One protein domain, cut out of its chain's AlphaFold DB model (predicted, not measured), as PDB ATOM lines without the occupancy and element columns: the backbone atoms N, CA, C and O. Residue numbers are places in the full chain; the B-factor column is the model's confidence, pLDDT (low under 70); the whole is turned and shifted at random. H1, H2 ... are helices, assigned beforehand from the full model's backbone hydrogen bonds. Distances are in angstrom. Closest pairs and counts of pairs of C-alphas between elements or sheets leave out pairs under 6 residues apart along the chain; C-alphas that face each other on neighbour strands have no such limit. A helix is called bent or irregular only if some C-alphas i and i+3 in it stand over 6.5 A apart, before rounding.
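This is residues 51 to 118, 139 to 215 and 315 to 336 of the 1056 residues of the protein "Cullin_Nedd8 domain-containing protein" of Strigomonas culicis (UniProt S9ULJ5). An elongated, up-and-down bundle of four helices, H1, H3, H4 and H5, has H2 across one end and H6 across the other. The long H3 and H4 make the length, H8 packs on H4 and H6, and H7 lies beside H5 without touching it. The printed part has 167 residues with eight named helices, H1 to H8 in order, and no named strand; the class is all helix. It is compact, with a radius of gyration of the C-alphas of 16.9 A and spans of 53 by 34 by 26 A.

H3, residues 86 to 116, touches H5, residues 177 to 196, the same way at 32 degrees, a shallow tilt only just short of steep; the closest C-alphas, Ala 101 and Gly 193, are 4.1 A apart. The hub is H4, residues 140 to 166, which touches six helices. With its residues 142 to 153 it touches H3 at a shallow tilt of 18 degrees, opposite ways, closest at C-alphas 111 and 146, 5.6 A. H4 and H5 form a helical hairpin, at 25 degrees, closest at C-alphas 165 and 179, 5.3 A. H1, residues 53 to 66, touches H3 with residues 53 to 56 alone, C-alphas 53 and 107 being 6.2 A apart, and only just touches H4, with 3 pairs of C-alphas within 8 A. H2, residues 69 to 81, touches H4 at a steep tilt of 62 degrees, closest at C-alphas 73 and 165, 5.8 A. H6, residues 198 to 215, touches H3 at a steep tilt of 66 degrees, closest at C-alphas 113 and 199, 5.1 A. H8, residues 329 to 334, touches H6, C-alphas 211 and 329 being 5.3 A apart. H7, residues 315 to 322, and H5 are near each other. Every O i to N i+4 pair is within hydrogen-bond range in H1, H2, H4, H5, H7 and H8; in H3 24 of 27 are, in H6 12 of 14.

H3 runs 42.8 A from C-alpha 86 at (50.983, -51.622, 10.445), with a kink of 27 degrees near residue 110. H4 measures 38.2 A, H5 28.1 A and H6 24.6 A. H6 is irregular, C-alphas 206 and 209 being 7.3 A apart. H1 begins at C-alpha 53 (41.689, -22.187, 20.518), and H8 ends at C-alpha 334 (32.834, -36.955, 31.556).

The C-alphas farthest apart, those of Cys 82 and Thr 139, are 54.5 A apart. Residues 119 to 138 and 216 to 314 are not printed; the C-alpha gaps are 14.6 A and 28.8 A. Of the links printed whole, none is long. The mean pLDDT of the printed part is 80.3; 50 residues are under 70, among them 51 to 76 and 315 to 326.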
ATOM      1  N   ALA A  51      47.734 -18.545  19.715       43.25
ATOM      2  CA  ALA A  51      46.513 -18.010  19.128       43.25
ATOM      3  C   ALA A  51      45.272 -18.715  19.717       43.25
ATOM      4  O   ALA A  51      45.343 -19.861  20.167       43.25
ATOM      5  N   ALA A  52      44.132 -18.015  19.732       46.91
ATOM      6  CA  ALA A  52      42.878 -18.487  20.320       46.91
ATOM      7  C   ALA A  52      42.528 -19.936  19.895       46.91
ATOM      8  O   ALA A  52      42.743 -20.298  18.739       46.91
ATOM      9  N   PRO A  53      41.941 -20.763  20.782       46.53
ATOM     10  CA  PRO A  53      41.689 -22.187  20.518       46.53
ATOM     11  C   PRO A  53      40.750 -22.414  19.320       46.53
ATOM     12  O   PRO A  53      40.864 -23.435  18.641       46.53
ATOM     13  N   GLU A  54      39.875 -21.444  19.026       46.75
ATOM     14  CA  GLU A  54      39.032 -21.432  17.826       46.75
ATOM     15  C   GLU A  54      39.862 -21.336  16.543       46.75
ATOM     16  O   GLU A  54      39.569 -22.038  15.586       46.75
ATOM     17  N   ALA A  55      40.966 -20.580  16.531       53.47
ATOM     18  CA  ALA A  55      41.810 -20.434  15.347       53.47
ATOM     19  C   ALA A  55      42.485 -21.752  14.940       53.47
ATOM     20  O   ALA A  55      42.610 -22.018  13.750       53.47
ATOM     21  N   GLY A  56      42.878 -22.599  15.901       55.84
ATOM     22  CA  GLY A  56      43.490 -23.903  15.618       55.84
ATOM     23  C   GLY A  56      42.489 -24.946  15.114       55.84
ATOM     24  O   GLY A  56      42.763 -25.648  14.142       55.84
ATOM     25  N   LEU A  57      41.306 -25.025  15.734       51.66
ATOM     26  CA  LEU A  57      40.243 -25.947  15.317       51.66
ATOM     27  C   LEU A  57      39.594 -25.498  14.003       51.66
ATOM     28  O   LEU A  57      39.341 -26.340  13.152       51.66
ATOM     29  N   ASP A  58      39.398 -24.193  13.798       55.97
ATOM     30  CA  ASP A  58      38.930 -23.635  12.527       55.97
ATOM     31  C   ASP A  58      39.991 -23.724  11.438       55.97
ATOM     32  O   ASP A  58      39.628 -23.857  10.277       55.97
ATOM     33  N   ALA A  59      41.285 -23.653  11.762       58.72
ATOM     34  CA  ALA A  59      42.344 -23.920  10.793       58.72
ATOM     35  C   ALA A  59      42.370 -25.402  10.412       58.72
ATOM     36  O   ALA A  59      42.409 -25.710   9.225       58.72
ATOM     37  N   LEU A  60      42.283 -26.317  11.385       54.31
ATOM     38  CA  LEU A  60      42.161 -27.754  11.134       54.31
ATOM     39  C   LEU A  60      40.902 -28.052  10.312       54.31
ATOM     40  O   LEU A  60      40.973 -28.746   9.308       54.31
ATOM     41  N   ARG A  61      39.759 -27.478  10.692       57.47
ATOM     42  CA  ARG A  61      38.485 -27.617   9.991       57.47
ATOM     43  C   ARG A  61      38.550 -27.031   8.587       57.47
ATOM     44  O   ARG A  61      38.203 -27.742   7.661       57.47
ATOM     45  N   ARG A  62      39.048 -25.805   8.395       60.12
ATOM     46  CA  ARG A  62      39.226 -25.191   7.065       60.12
ATOM     47  C   ARG A  62      40.205 -25.975   6.196       60.12
ATOM     48  O   ARG A  62      40.003 -26.046   4.994       60.12
ATOM     49  N   ARG A  63      41.241 -26.587   6.777       59.38
ATOM     50  CA  ARG A  63      42.175 -27.474   6.061       59.38
ATOM     51  C   ARG A  63      41.531 -28.802   5.685       59.38
ATOM     52  O   ARG A  63      41.734 -29.268   4.574       59.38
ATOM     53  N   ILE A  64      40.725 -29.372   6.576       52.38
ATOM     54  CA  ILE A  64      39.928 -30.573   6.317       52.38
ATOM     55  C   ILE A  64      38.823 -30.292   5.295       52.38
ATOM     56  O   ILE A  64      38.541 -31.158   4.490       52.38
ATOM     57  N   GLU A  65      38.209 -29.110   5.306       55.16
ATOM     58  CA  GLU A  65      37.208 -28.676   4.324       55.16
ATOM     59  C   GLU A  65      37.852 -28.330   2.970       55.16
ATOM     60  O   GLU A  65      37.222 -28.512   1.932       55.16
ATOM     61  N   ALA A  66      39.102 -27.849   2.966       51.56
ATOM     62  CA  ALA A  66      39.886 -27.595   1.756       51.56
ATOM     63  C   ALA A  66      40.480 -28.876   1.147       51.56
ATOM     64  O   ALA A  66      40.643 -28.964  -0.070       51.56
ATOM     65  N   ALA A  67      40.803 -29.871   1.973       51.62
ATOM     66  CA  ALA A  67      41.081 -31.222   1.521       51.62
ATOM     67  C   ALA A  67      39.750 -31.883   1.138       51.62
ATOM     68  O   ALA A  67      38.770 -31.790   1.865       51.62
ATOM     69  N   ASP A  68      39.673 -32.567  -0.001       59.19
ATOM     70  CA  ASP A  68      38.463 -33.324  -0.318       59.19
ATOM     71  C   ASP A  68      38.308 -34.439   0.737       59.19
ATOM     72  O   ASP A  68      39.046 -35.423   0.741       59.19
ATOM     73  N   LEU A  69      37.397 -34.250   1.700       55.38
ATOM     74  CA  LEU A  69      37.121 -35.167   2.819       55.38
ATOM     75  C   LEU A  69      36.866 -36.598   2.339       55.38
ATOM     76  O   LEU A  69      37.220 -37.567   3.014       55.38
ATOM     77  N   ARG A  70      36.288 -36.731   1.139       57.56
ATOM     78  CA  ARG A  70      36.087 -38.024   0.483       57.56
ATOM     79  C   ARG A  70      37.411 -38.675   0.124       57.56
ATOM     80  O   ARG A  70      37.513 -39.889   0.215       57.56
ATOM     81  N   LEU A  71      38.410 -37.881  -0.246       59.75
ATOM     82  CA  LEU A  71      39.754 -38.320  -0.593       59.75
ATOM     83  C   LEU A  71      40.542 -38.754   0.645       59.75
ATOM     84  O   LEU A  71      41.195 -39.784   0.590       59.75
ATOM     85  N   VAL A  72      40.438 -38.042   1.774       63.38
ATOM     86  CA  VAL A  72      41.088 -38.460   3.035       63.38
ATOM     87  C   VAL A  72      40.463 -39.746   3.570       63.38
ATOM     88  O   VAL A  72      41.180 -40.691   3.893       63.38
ATOM     89  N   HIS A  73      39.132 -39.828   3.583       66.81
ATOM     90  CA  HIS A  73      38.433 -41.059   3.940       66.81
ATOM     91  C   HIS A  73      38.772 -42.205   2.976       66.81
ATOM     92  O   HIS A  73      39.084 -43.305   3.420       66.81
ATOM     93  N   ALA A  74      38.769 -41.953   1.661       68.00
ATOM     94  CA  ALA A  74      39.159 -42.945   0.663       68.00
ATOM     95  C   ALA A  74      40.612 -43.381   0.842       68.00
ATOM     96  O   ALA A  74      40.903 -44.553   0.671       68.00
ATOM     97  N   VAL A  75      41.517 -42.481   1.226       68.44
ATOM     98  CA  VAL A  75      42.906 -42.807   1.554       68.44
ATOM     99  C   VAL A  75      42.978 -43.710   2.777       68.44
ATOM    100  O   VAL A  75      43.615 -44.749   2.693       68.44
ATOM    101  N   VAL A  76      42.324 -43.368   3.890       69.69
ATOM    102  CA  VAL A  76      42.329 -44.207   5.103       69.69
ATOM    103  C   VAL A  76      41.731 -45.583   4.805       69.69
ATOM    104  O   VAL A  76      42.306 -46.603   5.174       69.69
ATOM    105  N   TRP A  77      40.632 -45.613   4.054       74.31
ATOM    106  CA  TRP A  77      39.985 -46.848   3.627       74.31
ATOM    107  C   TRP A  77      40.867 -47.672   2.677       74.31
ATOM    108  O   TRP A  77      41.033 -48.870   2.877       74.31
ATOM    109  N   MET A  78      41.511 -47.038   1.693       69.31
ATOM    110  CA  MET A  78      42.468 -47.695   0.799       69.31
ATOM    111  C   MET A  78      43.681 -48.220   1.561       69.31
ATOM    112  O   MET A  78      44.165 -49.296   1.244       69.31
ATOM    113  N   VAL A  79      44.184 -47.483   2.550       69.81
ATOM    114  CA  VAL A  79      45.316 -47.892   3.389       69.81
ATOM    115  C   VAL A  79      44.973 -49.165   4.166       69.81
ATOM    116  O   VAL A  79      45.807 -50.065   4.248       69.81
ATOM    117  N   GLU A  80      43.751 -49.283   4.679       73.94
ATOM    118  CA  GLU A  80      43.285 -50.505   5.336       73.94
ATOM    119  C   GLU A  80      43.067 -51.667   4.354       73.94
ATOM    120  O   GLU A  80      43.606 -52.751   4.568       73.94
ATOM    121  N   GLU A  81      42.341 -51.442   3.254       76.81
ATOM    122  CA  GLU A  81      42.038 -52.471   2.241       76.81
ATOM    123  C   GLU A  81      43.296 -52.966   1.509       76.81
ATOM    124  O   GLU A  81      43.408 -54.137   1.147       76.81
ATOM    125  N   CYS A  82      44.286 -52.092   1.317       75.62
ATOM    126  CA  CYS A  82      45.556 -52.444   0.684       75.62
ATOM    127  C   CYS A  82      46.545 -53.112   1.653       75.62
ATOM    128  O   CYS A  82      47.677 -53.387   1.250       75.62
ATOM    129  N   GLY A  83      46.154 -53.358   2.912       66.00
ATOM    130  CA  GLY A  83      47.016 -53.972   3.920       66.00
ATOM    131  C   GLY A  83      48.279 -53.154   4.174       66.00
ATOM    132  O   GLY A  83      49.375 -53.716   4.260       66.00
ATOM    133  N   ALA A  84      48.153 -51.823   4.215       66.25
ATOM    134  CA  ALA A  84      49.294 -50.960   4.463       66.25
ATOM    135  C   ALA A  84      50.028 -51.384   5.737       66.25
ATOM    136  O   ALA A  84      49.425 -51.817   6.720       66.25
ATOM    137  N   HIS A  85      51.351 -51.243   5.700       71.94
ATOM    138  CA  HIS A  85      52.242 -51.681   6.766       71.94
ATOM    139  C   HIS A  85      51.753 -51.125   8.116       71.94
ATOM    140  O   HIS A  85      51.613 -49.908   8.254       71.94
ATOM    141  N   GLU A  86      51.512 -51.989   9.112       78.06
ATOM    142  CA  GLU A  86      50.983 -51.622  10.445       78.06
ATOM    143  C   GLU A  86      51.727 -50.433  11.077       78.06
ATOM    144  O   GLU A  86      51.162 -49.623  11.809       78.06
ATOM    145  N   THR A  87      53.008 -50.284  10.740       80.00
ATOM    146  CA  THR A  87      53.875 -49.178  11.151       80.00
ATOM    147  C   THR A  87      53.375 -47.806  10.702       80.00
ATOM    148  O   THR A  87      53.526 -46.835  11.443       80.00
ATOM    149  N   MET A  88      52.785 -47.690   9.511       79.25
ATOM    150  CA  MET A  88      52.244 -46.422   9.022       79.25
ATOM    151  C   MET A  88      50.949 -46.062   9.744       79.25
ATOM    152  O   MET A  88      50.824 -44.940  10.233       79.25
ATOM    153  N   LEU A  89      50.031 -47.024   9.871       81.81
ATOM    154  CA  LEU A  89      48.792 -46.874  10.634       81.81
ATOM    155  C   LEU A  89      49.093 -46.451  12.081       81.81
ATOM    156  O   LEU A  89      48.544 -45.463  12.567       81.81
ATOM    157  N   ALA A  90      50.072 -47.098  12.722       85.25
ATOM    158  CA  ALA A  90      50.540 -46.733  14.057       85.25
ATOM    159  C   ALA A  90      51.179 -45.332  14.119       85.25
ATOM    160  O   ALA A  90      51.046 -44.631  15.124       85.25
ATOM    161  N   THR A  91      51.883 -44.901  13.066       85.81
ATOM    162  CA  THR A  91      52.486 -43.557  13.007       85.81
ATOM    163  C   THR A  91      51.413 -42.479  12.878       85.81
ATOM    164  O   THR A  91      51.453 -41.495  13.616       85.81
ATOM    165  N   MET A  92      50.427 -42.692  12.002       83.62
ATOM    166  CA  MET A  92      49.301 -41.779  11.813       83.62
ATOM    167  C   MET A  92      48.466 -41.658  13.092       83.62
ATOM    168  O   MET A  92      48.192 -40.552  13.549       83.62
ATOM    169  N   GLN A  93      48.145 -42.790  13.725       87.69
ATOM    170  CA  GLN A  93      47.438 -42.843  15.006       87.69
ATOM    171  C   GLN A  93      48.188 -42.067  16.101       87.69
ATOM    172  O   GLN A  93      47.595 -41.245  16.797       87.69
ATOM    173  N   ARG A  94      49.515 -42.232  16.194       89.69
ATOM    174  CA  ARG A  94      50.356 -41.504  17.157       89.69
ATOM    175  C   ARG A  94      50.399 -39.998  16.893       89.69
ATOM    176  O   ARG A  94      50.368 -39.217  17.843       89.69
ATOM    177  N   GLN A  95      50.501 -39.573  15.636       86.25
ATOM    178  CA  GLN A  95      50.494 -38.148  15.284       86.25
ATOM    179  C   GLN A  95      49.133 -37.515  15.576       86.25
ATOM    180  O   GLN A  95      49.080 -36.452  16.195       86.25
ATOM    181  N   LEU A  96      48.043 -38.207  15.229       87.31
ATOM    182  CA  LEU A  96      46.686 -37.793  15.568       87.31
ATOM    183  C   LEU A  96      46.524 -37.626  17.085       87.31
ATOM    184  O   LEU A  96      46.106 -36.566  17.548       87.31
ATOM    185  N   ALA A  97      46.935 -38.633  17.859       89.25
ATOM    186  CA  ALA A  97      46.930 -38.602  19.317       89.25
ATOM    187  C   ALA A  97      47.701 -37.388  19.871       89.25
ATOM    188  O   ALA A  97      47.193 -36.660  20.725       89.25
ATOM    189  N   GLN A  98      48.901 -37.108  19.352       89.38
ATOM    190  CA  GLN A  98      49.700 -35.948  19.764       89.38
ATOM    191  C   GLN A  98      49.019 -34.612  19.443       89.38
ATOM    192  O   GLN A  98      49.022 -33.718  20.291       89.38
ATOM    193  N   CYS A  99      48.429 -34.463  18.254       87.94
ATOM    194  CA  CYS A  99      47.689 -33.257  17.875       87.94
ATOM    195  C   CYS A  99      46.470 -33.047  18.778       87.94
ATOM    196  O   CYS A  99      46.291 -31.960  19.331       87.94
ATOM    197  N   CYS A 100      45.684 -34.099  19.015       91.25
ATOM    198  CA  CYS A 100      44.549 -34.052  19.930       91.25
ATOM    199  C   CYS A 100      44.982 -33.687  21.359       91.25
ATOM    200  O   CYS A 100      44.347 -32.842  21.989       91.25
ATOM    201  N   ALA A 101      46.089 -34.247  21.855       91.75
ATOM    202  CA  ALA A 101      46.633 -33.913  23.171       91.75
ATOM    203  C   ALA A 101      47.072 -32.446  23.279       91.75
ATOM    204  O   ALA A 101      46.756 -31.782  24.267       91.75
ATOM    205  N   ARG A 102      47.752 -31.899  22.265       90.19
ATOM    206  CA  ARG A 102      48.101 -30.467  22.241       90.19
ATOM    207  C   ARG A 102      46.859 -29.588  22.225       90.19
ATOM    208  O   ARG A 102      46.819 -28.593  22.942       90.19
ATOM    209  N   HIS A 103      45.842 -29.979  21.463       89.19
ATOM    210  CA  HIS A 103      44.583 -29.250  21.422       89.19
ATOM    211  C   HIS A 103      43.906 -29.228  22.799       89.19
ATOM    212  O   HIS A 103      43.579 -28.155  23.294       89.19
ATOM    213  N   GLY A 104      43.814 -30.377  23.479       92.75
ATOM    214  CA  GLY A 104      43.294 -30.441  24.847       92.75
ATOM    215  C   GLY A 104      44.094 -29.583  25.826       92.75
ATOM    216  O   GLY A 104      43.514 -28.856  26.632       92.75
ATOM    217  N   TRP A 105      45.425 -29.603  25.724       94.25
ATOM    218  CA  TRP A 105      46.303 -28.759  26.539       94.25
ATOM    219  C   TRP A 105      46.021 -27.266  26.317       94.25
ATOM    220  O   TRP A 105      45.848 -26.521  27.284       94.25
ATOM    221  N   ALA A 106      45.905 -26.838  25.056       90.88
ATOM    222  CA  ALA A 106      45.586 -25.459  24.695       90.88
ATOM    223  C   ALA A 106      44.201 -25.050  25.211       90.88
ATOM    224  O   ALA A 106      44.072 -23.993  25.823       90.88
ATOM    225  N   THR A 107      43.187 -25.913  25.069       92.31
ATOM    226  CA  THR A 107      41.850 -25.681  25.630       92.31
ATOM    227  C   THR A 107      41.910 -25.473  27.145       92.31
ATOM    228  O   THR A 107      41.315 -24.522  27.655       92.31
ATOM    229  N   ALA A 108      42.657 -26.304  27.882       93.31
ATOM    230  CA  ALA A 108      42.810 -26.143  29.328       93.31
ATOM    231  C   ALA A 108      43.472 -24.806  29.695       93.31
ATOM    232  O   ALA A 108      43.020 -24.139  30.629       93.31
ATOM    233  N   HIS A 109      44.506 -24.401  28.958       92.94
ATOM    234  CA  HIS A 109      45.174 -23.118  29.149       92.94
ATOM    235  C   HIS A 109      44.225 -21.941  28.888       92.94
ATOM    236  O   HIS A 109      44.090 -21.040  29.706       92.94
ATOM    237  N   THR A 110      43.487 -21.958  27.781       92.06
ATOM    238  CA  THR A 110      42.668 -20.809  27.375       92.06
ATOM    239  C   THR A 110      41.358 -20.705  28.148       92.06
ATOM    240  O   THR A 110      40.859 -19.602  28.368       92.06
ATOM    241  N   VAL A 111      40.782 -21.843  28.548       94.06
ATOM    242  CA  VAL A 111      39.444 -21.909  29.149       94.06
ATOM    243  C   VAL A 111      39.523 -22.050  30.670       94.06
ATOM    244  O   VAL A 111      38.966 -21.224  31.390       94.06
ATOM    245  N   LEU A 112      40.239 -23.058  31.183       94.62
ATOM    246  CA  LEU A 112      40.251 -23.353  32.623       94.62
ATOM    247  C   LEU A 112      41.126 -22.372  33.412       94.62
ATOM    248  O   LEU A 112      40.781 -22.010  34.539       94.62
ATOM    249  N   GLU A 113      42.246 -21.912  32.846       93.62
ATOM    250  CA  GLU A 113      43.165 -21.010  33.555       93.62
ATOM    251  C   GLU A 113      42.539 -19.650  33.874       93.62
ATOM    252  O   GLU A 113      42.772 -19.113  34.959       93.62
ATOM    253  N   ARG A 114      41.677 -19.137  32.987       92.06
ATOM    254  CA  ARG A 114      40.958 -17.871  33.195       92.06
ATOM    255  C   ARG A 114      40.107 -17.900  34.465       92.06
ATOM    256  O   ARG A 114      40.134 -16.950  35.240       92.06
ATOM    257  N   VAL A 115      39.413 -19.010  34.725       92.88
ATOM    258  CA  VAL A 115      38.524 -19.157  35.896       92.88
ATOM    259  C   VAL A 115      39.284 -19.568  37.159       92.88
ATOM    260  O   VAL A 115      38.842 -19.321  38.281       92.88
ATOM    261  N   CYS A 116      40.460 -20.178  37.019       90.75
ATOM    262  CA  CYS A 116      41.298 -20.488  38.177       90.75
ATOM    263  C   CYS A 116      41.920 -19.239  38.810       90.75
ATOM    264  O   CYS A 116      42.402 -19.334  39.940       90.75
ATOM    265  N   GLY A 117      41.876 -18.096  38.115       78.12
ATOM    266  CA  GLY A 117      42.687 -16.932  38.425       78.12
ATOM    267  C   GLY A 117      44.132 -17.311  38.154       78.12
ATOM    268  O   GLY A 117      44.792 -17.897  39.014       78.12
ATOM    269  N   GLY A 118      44.604 -17.054  36.930       66.06
ATOM    270  CA  GLY A 118      46.025 -17.158  36.631       66.06
ATOM    271  C   GLY A 118      46.780 -16.485  37.769       66.06
ATOM    272  O   GLY A 118      46.443 -15.362  38.147       66.06
ATOM    273  N   THR A 139      33.075 -16.769  39.488       93.19
ATOM    274  CA  THR A 139      31.853 -17.335  40.076       93.19
ATOM    275  C   THR A 139      31.642 -18.793  39.650       93.19
ATOM    276  O   THR A 139      32.265 -19.281  38.704       93.19
ATOM    277  N   GLU A 140      30.720 -19.506  40.303       91.00
ATOM    278  CA  GLU A 140      30.328 -20.867  39.889       91.00
ATOM    279  C   GLU A 140      29.759 -20.901  38.458       91.00
ATOM    280  O   GLU A 140      29.986 -21.854  37.711       91.00
ATOM    281  N   ALA A 141      29.074 -19.834  38.031       92.06
ATOM    282  CA  ALA A 141      28.577 -19.695  36.664       92.06
ATOM    283  C   ALA A 141      29.723 -19.630  35.638       92.06
ATOM    284  O   ALA A 141      29.619 -20.227  34.562       92.06
ATOM    285  N   ASP A 142      30.837 -18.977  35.986       93.56
ATOM    286  CA  ASP A 142      32.035 -18.921  35.142       93.56
ATOM    287  C   ASP A 142      32.704 -20.294  35.034       93.56
ATOM    288  O   ASP A 142      33.123 -20.697  33.947       93.56
ATOM    289  N   ALA A 143      32.750 -21.053  36.134       94.38
ATOM    290  CA  ALA A 143      33.261 -22.422  36.137       94.38
ATOM    291  C   ALA A 143      32.406 -23.355  35.263       94.38
ATOM    292  O   ALA A 143      32.946 -24.100  34.442       94.38
ATOM    293  N   ASN A 144      31.078 -23.257  35.363       92.19
ATOM    294  CA  ASN A 144      30.146 -23.983  34.497       92.19
ATOM    295  C   ASN A 144      30.298 -23.588  33.023       92.19
ATOM    296  O   ASN A 144      30.296 -24.445  32.140       92.19
ATOM    297  N   LYS A 145      30.470 -22.294  32.733       92.62
ATOM    298  CA  LYS A 145      30.750 -21.803  31.375       92.62
ATOM    299  C   LYS A 145      32.066 -22.365  30.833       92.62
ATOM    300  O   LYS A 145      32.098 -22.816  29.694       92.62
ATOM    301  N   ALA A 146      33.125 -22.400  31.637       93.94
ATOM    302  CA  ALA A 146      34.404 -22.981  31.238       93.94
ATOM    303  C   ALA A 146      34.306 -24.487  30.945       93.94
ATOM    304  O   ALA A 146      34.851 -24.950  29.945       93.94
ATOM    305  N   LEU A 147      33.569 -25.251  31.756       94.31
ATOM    306  CA  LEU A 147      33.326 -26.670  31.474       94.31
ATOM    307  C   LEU A 147      32.519 -26.882  30.193       94.31
ATOM    308  O   LEU A 147      32.853 -27.779  29.422       94.31
ATOM    309  N   ARG A 148      31.514 -26.038  29.931       91.31
ATOM    310  CA  ARG A 148      30.748 -26.074  28.675       91.31
ATOM    311  C   ARG A 148      31.632 -25.821  27.465       91.31
ATOM    312  O   ARG A 148      31.626 -26.639  26.559       91.31
ATOM    313  N   LEU A 149      32.465 -24.784  27.496       91.56
ATOM    314  CA  LEU A 149      33.405 -24.493  26.407       91.56
ATOM    315  C   LEU A 149      34.407 -25.640  26.181       91.56
ATOM    316  O   LEU A 149      34.715 -25.987  25.043       91.56
ATOM    317  N   ALA A 150      34.901 -26.271  27.251       92.88
ATOM    318  CA  ALA A 150      35.781 -27.436  27.134       92.88
ATOM    319  C   ALA A 150      35.055 -28.664  26.551       92.88
ATOM    320  O   ALA A 150      35.618 -29.386  25.727       92.88
ATOM    321  N   ALA A 151      33.799 -28.890  26.945       90.94
ATOM    322  CA  ALA A 151      32.959 -29.948  26.393       90.94
ATOM    323  C   ALA A 151      32.579 -29.683  24.931       90.94
ATOM    324  O   ALA A 151      32.608 -30.604  24.119       90.94
ATOM    325  N   GLU A 152      32.287 -28.436  24.573       89.94
ATOM    326  CA  GLU A 152      32.040 -28.004  23.199       89.94
ATOM    327  C   GLU A 152      33.269 -28.272  22.327       89.94
ATOM    328  O   GLU A 152      33.132 -28.933  21.298       89.94
ATOM    329  N   ALA A 153      34.471 -27.896  22.782       88.62
ATOM    330  CA  ALA A 153      35.726 -28.211  22.094       88.62
ATOM    331  C   ALA A 153      35.912 -29.727  21.893       88.62
ATOM    332  O   ALA A 153      36.222 -30.170  20.787       88.62
ATOM    333  N   TYR A 154      35.630 -30.538  22.921       91.00
ATOM    334  CA  TYR A 154      35.646 -32.000  22.811       91.00
ATOM    335  C   TYR A 154      34.629 -32.522  21.781       91.00
ATOM    336  O   TYR A 154      34.955 -33.376  20.956       91.00
ATOM    337  N   THR A 155      33.392 -32.011  21.786       88.25
ATOM    338  CA  THR A 155      32.355 -32.430  20.825       88.25
ATOM    339  C   THR A 155      32.651 -31.981  19.398       88.25
ATOM    340  O   THR A 155      32.347 -32.724  18.462       88.25
ATOM    341  N   CYS A 156      33.267 -30.809  19.228       88.25
ATOM    342  CA  CYS A 156      33.732 -30.305  17.945       88.25
ATOM    343  C   CYS A 156      34.831 -31.219  17.401       88.25
ATOM    344  O   CYS A 156      34.678 -31.768  16.313       88.25
ATOM    345  N   LEU A 157      35.854 -31.516  18.216       88.19
ATOM    346  CA  LEU A 157      36.902 -32.475  17.871       88.19
ATOM    347  C   LEU A 157      36.314 -33.841  17.496       88.19
ATOM    348  O   LEU A 157      36.690 -34.403  16.474       88.19
ATOM    349  N   ARG A 158      35.354 -34.362  18.270       88.56
ATOM    350  CA  ARG A 158      34.643 -35.612  17.950       88.56
ATOM    351  C   ARG A 158      33.992 -35.559  16.570       88.56
ATOM    352  O   ARG A 158      34.127 -36.511  15.809       88.56
ATOM    353  N   GLY A 159      33.286 -34.474  16.251       85.88
ATOM    354  CA  GLY A 159      32.670 -34.271  14.938       85.88
ATOM    355  C   GLY A 159      33.706 -34.257  13.814       85.88
ATOM    356  O   GLY A 159      33.536 -34.956  12.819       85.88
ATOM    357  N   THR A 160      34.812 -33.543  14.012       84.88
ATOM    358  CA  THR A 160      35.917 -33.461  13.052       84.88
ATOM    359  C   THR A 160      36.603 -34.808  12.841       84.88
ATOM    360  O   THR A 160      36.829 -35.198  11.701       84.88
ATOM    361  N   LEU A 161      36.885 -35.560  13.909       86.12
ATOM    362  CA  LEU A 161      37.477 -36.898  13.817       86.12
ATOM    363  C   LEU A 161      36.535 -37.889  13.128       86.12
ATOM    364  O   LEU A 161      36.984 -38.699  12.325       86.12
ATOM    365  N   LEU A 162      35.229 -37.815  13.397       85.44
ATOM    366  CA  LEU A 162      34.237 -38.634  12.700       85.44
ATOM    367  C   LEU A 162      34.166 -38.299  11.210       85.44
ATOM    368  O   LEU A 162      34.136 -39.208  10.389       85.44
ATOM    369  N   LEU A 163      34.180 -37.014  10.850       82.06
ATOM    370  CA  LEU A 163      34.231 -36.594   9.448       82.06
ATOM    371  C   LEU A 163      35.516 -37.077   8.766       82.06
ATOM    372  O   LEU A 163      35.449 -37.599   7.659       82.06
ATOM    373  N   LEU A 164      36.658 -36.975   9.450       81.56
ATOM    374  CA  LEU A 164      37.957 -37.423   8.948       81.56
ATOM    375  C   LEU A 164      38.000 -38.944   8.712       81.56
ATOM    376  O   LEU A 164      38.531 -39.396   7.702       81.56
ATOM    377  N   LEU A 165      37.446 -39.726   9.643       82.88
ATOM    378  CA  LEU A 165      37.602 -41.186   9.684       82.88
ATOM    379  C   LEU A 165      36.434 -41.957   9.056       82.88
ATOM    380  O   LEU A 165      36.600 -43.129   8.741       82.88
ATOM    381  N   ALA A 166      35.268 -41.332   8.869       73.44
ATOM    382  CA  ALA A 166      34.073 -41.960   8.287       73.44
ATOM    383  C   ALA A 166      33.521 -41.221   7.056       73.44
ATOM    384  O   ALA A 166      32.505 -41.629   6.487       73.44
ATOM    385  N   GLY A 167      34.112 -40.080   6.679       65.69
ATOM    386  CA  GLY A 167      33.674 -39.226   5.569       65.69
ATOM    387  C   GLY A 167      32.346 -38.492   5.805       65.69
ATOM    388  O   GLY A 167      32.100 -37.454   5.197       65.69
ATOM    389  N   THR A 168      31.480 -38.994   6.695       65.31
ATOM    390  CA  THR A 168      30.201 -38.384   7.083       65.31
ATOM    391  C   THR A 168      29.854 -38.708   8.540       65.31
ATOM    392  O   THR A 168      30.200 -39.765   9.064       65.31
ATOM    393  N   SER A 169      29.112 -37.822   9.208       56.69
ATOM    394  CA  SER A 169      28.696 -37.992  10.610       56.69
ATOM    395  C   SER A 169      27.577 -39.020  10.829       56.69
ATOM    396  O   SER A 169      27.271 -39.344  11.975       56.69
ATOM    397  N   HIS A 170      26.936 -39.510   9.763       59.66
ATOM    398  CA  HIS A 170      25.707 -40.310   9.845       59.66
ATOM    399  C   HIS A 170      25.928 -41.827   9.933       59.66
ATOM    400  O   HIS A 170      24.968 -42.547  10.195       59.66
ATOM    401  N   TYR A 171      27.162 -42.322   9.785       63.88
ATOM    402  CA  TYR A 171      27.425 -43.760   9.702       63.88
ATOM    403  C   TYR A 171      28.551 -44.230  10.631       63.88
ATOM    404  O   TYR A 171      29.616 -44.650  10.186       63.88
ATOM    405  N   LEU A 172      28.296 -44.235  11.945       65.31
ATOM    406  CA  LEU A 172      29.193 -44.890  12.916       65.31
ATOM    407  C   LEU A 172      29.421 -46.379  12.591       65.31
ATOM    408  O   LEU A 172      30.498 -46.929  12.850       65.31
ATOM    409  N   ASP A 173      28.427 -47.019  11.977       70.25
ATOM    410  CA  ASP A 173      28.484 -48.422  11.570       70.25
ATOM    411  C   ASP A 173      29.427 -48.662  10.381       70.25
ATOM    412  O   ASP A 173      29.946 -49.768  10.247       70.25
ATOM    413  N   HIS A 174      29.724 -47.626   9.586       69.50
ATOM    414  CA  HIS A 174      30.667 -47.693   8.463       69.50
ATOM    415  C   HIS A 174      32.083 -47.233   8.820       69.50
ATOM    416  O   HIS A 174      32.978 -47.370   7.992       69.50
ATOM    417  N   VAL A 175      32.315 -46.733  10.043       75.06
ATOM    418  CA  VAL A 175      33.683 -46.471  10.508       75.06
ATOM    419  C   VAL A 175      34.407 -47.809  10.591       75.06
ATOM    420  O   VAL A 175      33.953 -48.734  11.274       75.06
ATOM    421  N   THR A 176      35.548 -47.891   9.928       82.00
ATOM    422  CA  THR A 176      36.414 -49.060   9.982       82.00
ATOM    423  C   THR A 176      36.901 -49.345  11.407       82.00
ATOM    424  O   THR A 176      36.858 -48.490  12.298       82.00
ATOM    425  N   GLN A 177      37.378 -50.565  11.672       82.25
ATOM    426  CA  GLN A 177      37.872 -50.921  13.007       82.25
ATOM    427  C   GLN A 177      39.054 -50.040  13.434       82.25
ATOM    428  O   GLN A 177      39.099 -49.590  14.583       82.25
ATOM    429  N   PHE A 178      39.976 -49.747  12.513       84.31
ATOM    430  CA  PHE A 178      41.099 -48.858  12.786       84.31
ATOM    431  C   PHE A 178      40.647 -47.395  12.922       84.31
ATOM    432  O   PHE A 178      41.079 -46.724  13.861       84.31
ATOM    433  N   GLY A 179      39.695 -46.927  12.107       85.38
ATOM    434  CA  GLY A 179      39.065 -45.616  12.284       85.38
ATOM    435  C   GLY A 179      38.426 -45.448  13.669       85.38
ATOM    436  O   GLY A 179      38.617 -44.429  14.328       85.38
ATOM    437  N   ARG A 180      37.746 -46.474  14.194       84.88
ATOM    438  CA  ARG A 180      37.216 -46.456  15.573       84.88
ATOM    439  C   ARG A 180      38.331 -46.378  16.613       84.88
ATOM    440  O   ARG A 180      38.199 -45.628  17.578       84.88
ATOM    441  N   GLY A 181      39.423 -47.115  16.401       88.44
ATOM    442  CA  GLY A 181      40.623 -47.046  17.238       88.44
ATOM    443  C   GLY A 181      41.216 -45.637  17.284       88.44
ATOM    444  O   GLY A 181      41.394 -45.087  18.367       88.44
ATOM    445  N   CYS A 182      41.416 -45.015  16.120       88.44
ATOM    446  CA  CYS A 182      41.924 -43.647  15.996       88.44
ATOM    447  C   CYS A 182      40.992 -42.605  16.617       88.44
ATOM    448  O   CYS A 182      41.464 -41.680  17.274       88.44
ATOM    449  N   LEU A 183      39.676 -42.750  16.438       89.31
ATOM    450  CA  LEU A 183      38.690 -41.864  17.054       89.31
ATOM    451  C   LEU A 183      38.787 -41.925  18.580       89.31
ATOM    452  O   LEU A 183      38.884 -40.888  19.232       89.31
ATOM    453  N   ILE A 184      38.766 -43.132  19.149       89.25
ATOM    454  CA  ILE A 184      38.825 -43.323  20.600       89.25
ATOM    455  C   ILE A 184      40.165 -42.824  21.143       89.25
ATOM    456  O   ILE A 184      40.167 -42.049  22.096       89.25
ATOM    457  N   GLU A 185      41.288 -43.191  20.524       90.88
ATOM    458  CA  GLU A 185      42.613 -42.754  20.973       90.88
ATOM    459  C   GLU A 185      42.808 -41.242  20.833       90.88
ATOM    460  O   GLU A 185      43.366 -40.616  21.733       90.88
ATOM    461  N   GLY A 186      42.319 -40.626  19.755       91.44
ATOM    462  CA  GLY A 186      42.358 -39.175  19.573       91.44
ATOM    463  C   GLY A 186      41.569 -38.448  20.663       91.44
ATOM    464  O   GLY A 186      42.087 -37.530  21.304       91.44
ATOM    465  N   LEU A 187      40.345 -38.899  20.948       92.12
ATOM    466  CA  LEU A 187      39.516 -38.338  22.019       92.12
ATOM    467  C   LEU A 187      40.140 -38.550  23.403       92.12
ATOM    468  O   LEU A 187      40.206 -37.608  24.193       92.12
ATOM    469  N   GLU A 188      40.650 -39.748  23.699       91.88
ATOM    470  CA  GLU A 188      41.357 -40.015  24.955       91.88
ATOM    471  C   GLU A 188      42.609 -39.144  25.088       91.88
ATOM    472  O   GLU A 188      42.849 -38.576  26.154       91.88
ATOM    473  N   SER A 189      43.365 -38.964  24.005       92.38
ATOM    474  CA  SER A 189      44.564 -38.125  23.986       92.38
ATOM    475  C   SER A 189      44.237 -36.655  24.218       92.38
ATOM    476  O   SER A 189      44.947 -35.995  24.976       92.38
ATOM    477  N   PHE A 190      43.132 -36.149  23.662       93.81
ATOM    478  CA  PHE A 190      42.623 -34.815  23.990       93.81
ATOM    479  C   PHE A 190      42.322 -34.677  25.483       93.81
ATOM    480  O   PHE A 190      42.796 -33.733  26.114       93.81
ATOM    481  N   LEU A 191      41.597 -35.630  26.079       93.81
ATOM    482  CA  LEU A 191      41.287 -35.591  27.513       93.81
ATOM    483  C   LEU A 191      42.558 -35.683  28.372       93.81
ATOM    484  O   LEU A 191      42.658 -35.005  29.396       93.81
ATOM    485  N   VAL A 192      43.555 -36.470  27.956       93.38
ATOM    486  CA  VAL A 192      44.873 -36.519  28.607       93.38
ATOM    487  C   VAL A 192      45.575 -35.166  28.509       93.38
ATOM    488  O   VAL A 192      46.049 -34.664  29.526       93.38
ATOM    489  N   GLY A 193      45.605 -34.534  27.338       92.56
ATOM    490  CA  GLY A 193      46.158 -33.191  27.150       92.56
ATOM    491  C   GLY A 193      45.487 -32.136  28.032       92.56
ATOM    492  O   GLY A 193      46.161 -31.414  28.768       92.56
ATOM    493  N   LEU A 194      44.152 -32.123  28.040       94.12
ATOM    494  CA  LEU A 194      43.331 -31.246  28.877       94.12
ATOM    495  C   LEU A 194      43.657 -31.435  30.365       94.12
ATOM    496  O   LEU A 194      43.905 -30.470  31.086       94.12
ATOM    497  N   CYS A 195      43.704 -32.686  30.824       93.75
ATOM    498  CA  CYS A 195      43.862 -33.016  32.237       93.75
ATOM    499  C   CYS A 195      45.318 -32.995  32.738       93.75
ATOM    500  O   CYS A 195      45.548 -32.917  33.946       93.75
ATOM    501  N   THR A 196      46.311 -33.087  31.848       93.88
ATOM    502  CA  THR A 196      47.740 -32.956  32.203       93.88
ATOM    503  C   THR A 196      48.152 -31.503  32.411       93.88
ATOM    504  O   THR A 196      49.142 -31.247  33.101       93.88
ATOM    505  N   HIS A 197      47.385 -30.547  31.879       94.88
ATOM    506  CA  HIS A 197      47.619 -29.131  32.113       94.88
ATOM    507  C   HIS A 197      47.443 -28.773  33.609       94.88
ATOM    508  O   HIS A 197      46.426 -29.125  34.213       94.88
ATOM    509  N   PRO A 198      48.353 -27.997  34.233       93.94
ATOM    510  CA  PRO A 198      48.238 -27.604  35.644       93.94
ATOM    511  C   PRO A 198      46.951 -26.839  35.993       93.94
ATOM    512  O   PRO A 198      46.491 -26.872  37.135       93.94
ATOM    513  N   ALA A 199      46.359 -26.132  35.024       93.88
ATOM    514  CA  ALA A 199      45.065 -25.470  35.203       93.88
ATOM    515  C   ALA A 199      43.929 -26.460  35.489       93.88
ATOM    516  O   ALA A 199      43.062 -26.118  36.278       93.88
ATOM    517  N   ALA A 200      43.950 -27.683  34.947       93.62
ATOM    518  CA  ALA A 200      42.921 -28.678  35.247       93.62
ATOM    519  C   ALA A 200      42.965 -29.110  36.721       93.62
ATOM    520  O   ALA A 200      41.937 -29.129  37.390       93.62
ATOM    521  N   ALA A 201      44.158 -29.364  37.269       92.19
ATOM    522  CA  ALA A 201      44.310 -29.687  38.689       92.19
ATOM    523  C   ALA A 201      43.879 -28.523  39.600       92.19
ATOM    524  O   ALA A 201      43.161 -28.741  40.575       92.19
ATOM    525  N   ARG A 202      44.261 -27.280  39.260       93.88
ATOM    526  CA  ARG A 202      43.802 -26.070  39.973       93.88
ATOM    527  C   ARG A 202      42.287 -25.890  39.876       93.88
ATOM    528  O   ARG A 202      41.658 -25.531  40.869       93.88
ATOM    529  N   PHE A 203      41.708 -26.177  38.713       95.31
ATOM    530  CA  PHE A 203      40.274 -26.095  38.475       95.31
ATOM    531  C   PHE A 203      39.526 -27.106  39.338       95.31
ATOM    532  O   PHE A 203      38.631 -26.719  40.077       95.31
ATOM    533  N   VAL A 204      39.930 -28.379  39.319       94.56
ATOM    534  CA  VAL A 204      39.311 -29.427  40.145       94.56
ATOM    535  C   VAL A 204      39.433 -29.105  41.633       94.56
ATOM    536  O   VAL A 204      38.460 -29.252  42.368       94.56
ATOM    537  N   TRP A 205      40.593 -28.608  42.074       91.81
ATOM    538  CA  TRP A 205      40.806 -28.190  43.460       91.81
ATOM    539  C   TRP A 205      39.865 -27.058  43.892       91.81
ATOM    540  O   TRP A 205      39.258 -27.129  44.957       91.81
ATOM    541  N   ARG A 206      39.747 -26.011  43.068       93.56
ATOM    542  CA  ARG A 206      38.985 -24.798  43.395       93.56
ATOM    543  C   ARG A 206      37.479 -24.967  43.193       93.56
ATOM    544  O   ARG A 206      36.701 -24.486  44.005       93.56
ATOM    545  N   TRP A 207      37.082 -25.623  42.106       95.56
ATOM    546  CA  TRP A 207      35.705 -25.654  41.609       95.56
ATOM    547  C   TRP A 207      35.048 -27.028  41.693       95.56
ATOM    548  O   TRP A 207      33.824 -27.101  41.666       95.56
ATOM    549  N   GLY A 208      35.813 -28.114  41.847       94.00
ATOM    550  CA  GLY A 208      35.251 -29.465  41.893       94.00
ATOM    551  C   GLY A 208      34.215 -29.635  43.007       94.00
ATOM    552  O   GLY A 208      33.113 -30.106  42.742       94.00
ATOM    553  N   VAL A 209      34.538 -29.213  44.237       94.31
ATOM    554  CA  VAL A 209      33.621 -29.322  45.387       94.31
ATOM    555  C   VAL A 209      32.398 -28.408  45.253       94.31
ATOM    556  O   VAL A 209      31.297 -28.935  45.397       94.31
ATOM    557  N   PRO A 210      32.526 -27.100  44.939       94.75
ATOM    558  CA  PRO A 210      31.361 -26.243  44.693       94.75
ATOM    559  C   PRO A 210      30.402 -26.806  43.638       94.75
ATOM    560  O   PRO A 210      29.211 -26.946  43.903       94.75
ATOM    561  N   LEU A 211      30.926 -27.236  42.484       93.31
ATOM    562  CA  LEU A 211      30.115 -27.796  41.399       93.31
ATOM    563  C   LEU A 211      29.413 -29.098  41.804       93.31
ATOM    564  O   LEU A 211      28.264 -29.331  41.430       93.31
ATOM    565  N   TRP A 212      30.090 -29.955  42.572       94.06
ATOM    566  CA  TRP A 212      29.490 -31.174  43.111       94.06
ATOM    567  C   TRP A 212      28.381 -30.866  44.126       94.06
ATOM    568  O   TRP A 212      27.306 -31.459  44.062       94.06
ATOM    569  N   LEU A 213      28.591 -29.903  45.025       91.88
ATOM    570  CA  LEU A 213      27.570 -29.487  45.987       91.88
ATOM    571  C   LEU A 213      26.352 -28.866  45.302       91.88
ATOM    572  O   LEU A 213      25.228 -29.154  45.713       91.88
ATOM    573  N   GLN A 214      26.568 -28.059  44.261       92.44
ATOM    574  CA  GLN A 214      25.505 -27.499  43.429       92.44
ATOM    575  C   GLN A 214      24.660 -28.616  42.800       92.44
ATOM    576  O   GLN A 214      23.435 -28.585  42.907       92.44
ATOM    577  N   LEU A 215      25.309 -29.634  42.218       89.75
ATOM    578  CA  LEU A 215      24.632 -30.809  41.667       89.75
ATOM    579  C   LEU A 215      23.781 -31.513  42.734       89.75
ATOM    580  O   LEU A 215      22.594 -31.744  42.523       89.75
ATOM    581  N   ARG A 315      30.612 -50.986  21.164       66.75
ATOM    582  CA  ARG A 315      29.286 -50.344  21.028       66.75
ATOM    583  C   ARG A 315      28.967 -49.456  22.226       66.75
ATOM    584  O   ARG A 315      28.450 -48.355  22.049       66.75
ATOM    585  N   HIS A 316      29.285 -49.918  23.432       67.38
ATOM    586  CA  HIS A 316      29.094 -49.138  24.652       67.38
ATOM    587  C   HIS A 316      29.959 -47.871  24.661       67.38
ATOM    588  O   HIS A 316      29.438 -46.783  24.897       67.38
ATOM    589  N   ALA A 317      31.250 -47.986  24.325       65.62
ATOM    590  CA  ALA A 317      32.159 -46.843  24.249       65.62
ATOM    591  C   ALA A 317      31.676 -45.787  23.240       65.62
ATOM    592  O   ALA A 317      31.663 -44.602  23.558       65.62
ATOM    593  N   LEU A 318      31.210 -46.209  22.058       64.50
ATOM    594  CA  LEU A 318      30.681 -45.300  21.037       64.50
ATOM    595  C   LEU A 318      29.374 -44.617  21.469       64.50
ATOM    596  O   LEU A 318      29.210 -43.422  21.229       64.50
ATOM    597  N   ARG A 319      28.458 -45.335  22.137       69.44
ATOM    598  CA  ARG A 319      27.206 -44.755  22.664       69.44
ATOM    599  C   ARG A 319      27.457 -43.735  23.769       69.44
ATOM    600  O   ARG A 319      26.841 -42.675  23.767       69.44
ATOM    601  N   GLU A 320      28.384 -44.017  24.678       65.69
ATOM    602  CA  GLU A 320      28.771 -43.057  25.715       65.69
ATOM    603  C   GLU A 320      29.479 -41.841  25.124       65.69
ATOM    604  O   GLU A 320      29.188 -40.721  25.526       65.69
ATOM    605  N   VAL A 321      30.364 -42.047  24.141       61.97
ATOM    606  CA  VAL A 321      31.007 -40.951  23.408       61.97
ATOM    607  C   VAL A 321      29.970 -40.106  22.677       61.97
ATOM    608  O   VAL A 321      30.212 -38.914  22.518       61.97
ATOM    609  N   ALA A 322      28.841 -40.684  22.245       59.34
ATOM    610  CA  ALA A 322      27.751 -39.992  21.560       59.34
ATOM    611  C   ALA A 322      26.888 -39.123  22.496       59.34
ATOM    612  O   ALA A 322      26.422 -38.066  22.056       59.34
ATOM    613  N   ALA A 323      26.724 -39.514  23.764       68.50
ATOM    614  CA  ALA A 323      25.948 -38.766  24.751       68.50
ATOM    615  C   ALA A 323      26.533 -37.359  24.975       68.50
ATOM    616  O   ALA A 323      27.746 -37.178  25.102       68.50
ATOM    617  N   ARG A 324      25.672 -36.333  24.987       61.09
ATOM    618  CA  ARG A 324      26.099 -34.974  25.338       61.09
ATOM    619  C   ARG A 324      26.203 -34.869  26.861       61.09
ATOM    620  O   ARG A 324      25.264 -35.281  27.541       61.09
ATOM    621  N   PRO A 325      27.305 -34.327  27.400       61.59
ATOM    622  CA  PRO A 325      27.413 -34.118  28.831       61.59
ATOM    623  C   PRO A 325      26.380 -33.081  29.297       61.59
ATOM    624  O   PRO A 325      26.160 -32.065  28.638       61.59
ATOM    625  N   VAL A 326      25.742 -33.362  30.432       67.56
ATOM    626  CA  VAL A 326      24.868 -32.428  31.156       67.56
ATOM    627  C   VAL A 326      25.740 -31.414  31.896       67.56
ATOM    628  O   VAL A 326      26.815 -31.778  32.385       67.56
ATOM    629  N   GLU A 327      25.300 -30.156  31.977       76.50
ATOM    630  CA  GLU A 327      26.051 -29.059  32.602       76.50
ATOM    631  C   GLU A 327      26.533 -29.394  34.033       76.50
ATOM    632  O   GLU A 327      25.910 -30.165  34.763       76.50
ATOM    633  N   GLY A 328      27.658 -28.801  34.447       87.06
ATOM    634  CA  GLY A 328      28.163 -28.903  35.820       87.06
ATOM    635  C   GLY A 328      29.147 -30.035  36.087       87.06
ATOM    636  O   GLY A 328      29.959 -30.417  35.241       87.06
ATOM    637  N   PHE A 329      29.117 -30.551  37.314       88.19
ATOM    638  CA  PHE A 329      30.022 -31.606  37.771       88.19
ATOM    639  C   PHE A 329      29.979 -32.902  36.927       88.19
ATOM    640  O   PHE A 329      31.045 -33.486  36.708       88.19
ATOM    641  N   PRO A 330      28.831 -33.344  36.365       87.38
ATOM    642  CA  PRO A 330      28.810 -34.485  35.449       87.38
ATOM    643  C   PRO A 330      29.668 -34.259  34.195       87.38
ATOM    644  O   PRO A 330      30.375 -35.174  33.774       87.38
ATOM    645  N   THR A 331      29.689 -33.035  33.646       86.75
ATOM    646  CA  THR A 331      30.588 -32.669  32.535       86.75
ATOM    647  C   THR A 331      32.050 -32.815  32.946       86.75
ATOM    648  O   THR A 331      32.842 -33.376  32.192       86.75
ATOM    649  N   LEU A 332      32.422 -32.358  34.149       88.75
ATOM    650  CA  LEU A 332      33.795 -32.495  34.644       88.75
ATOM    651  C   LEU A 332      34.231 -33.966  34.677       88.75
ATOM    652  O   LEU A 332      35.317 -34.279  34.200       88.75
ATOM    653  N   LEU A 333      33.389 -34.863  35.197       87.69
ATOM    654  CA  LEU A 333      33.688 -36.297  35.243       87.69
ATOM    655  C   LEU A 333      33.731 -36.937  33.855       87.69
ATOM    656  O   LEU A 333      34.563 -37.812  33.619       87.69
ATOM    657  N   TYR A 334      32.853 -36.501  32.947       85.75
ATOM    658  CA  TYR A 334      32.834 -36.955  31.556       85.75
ATOM    659  C   TYR A 334      34.132 -36.590  30.820       85.75
ATOM    660  O   TYR A 334      34.636 -37.379  30.025       85.75
ATOM    661  N   LEU A 335      34.717 -35.432  31.141       87.94
ATOM    662  CA  LEU A 335      35.993 -34.970  30.592       87.94
ATOM    663  C   LEU A 335      37.230 -35.614  31.258       87.94
ATOM    664  O   LEU A 335      38.361 -35.263  30.919       87.94
ATOM    665  N   LEU A 336      37.069 -36.563  32.191       89.44
ATOM    666  CA  LEU A 336      38.203 -37.287  32.772       89.44
ATOM    667  C   LEU A 336      38.589 -38.507  31.914       89.44
ATOM    668  O   LEU A 336      37.740 -39.350  31.614       89.44
TER     669      LEU A 336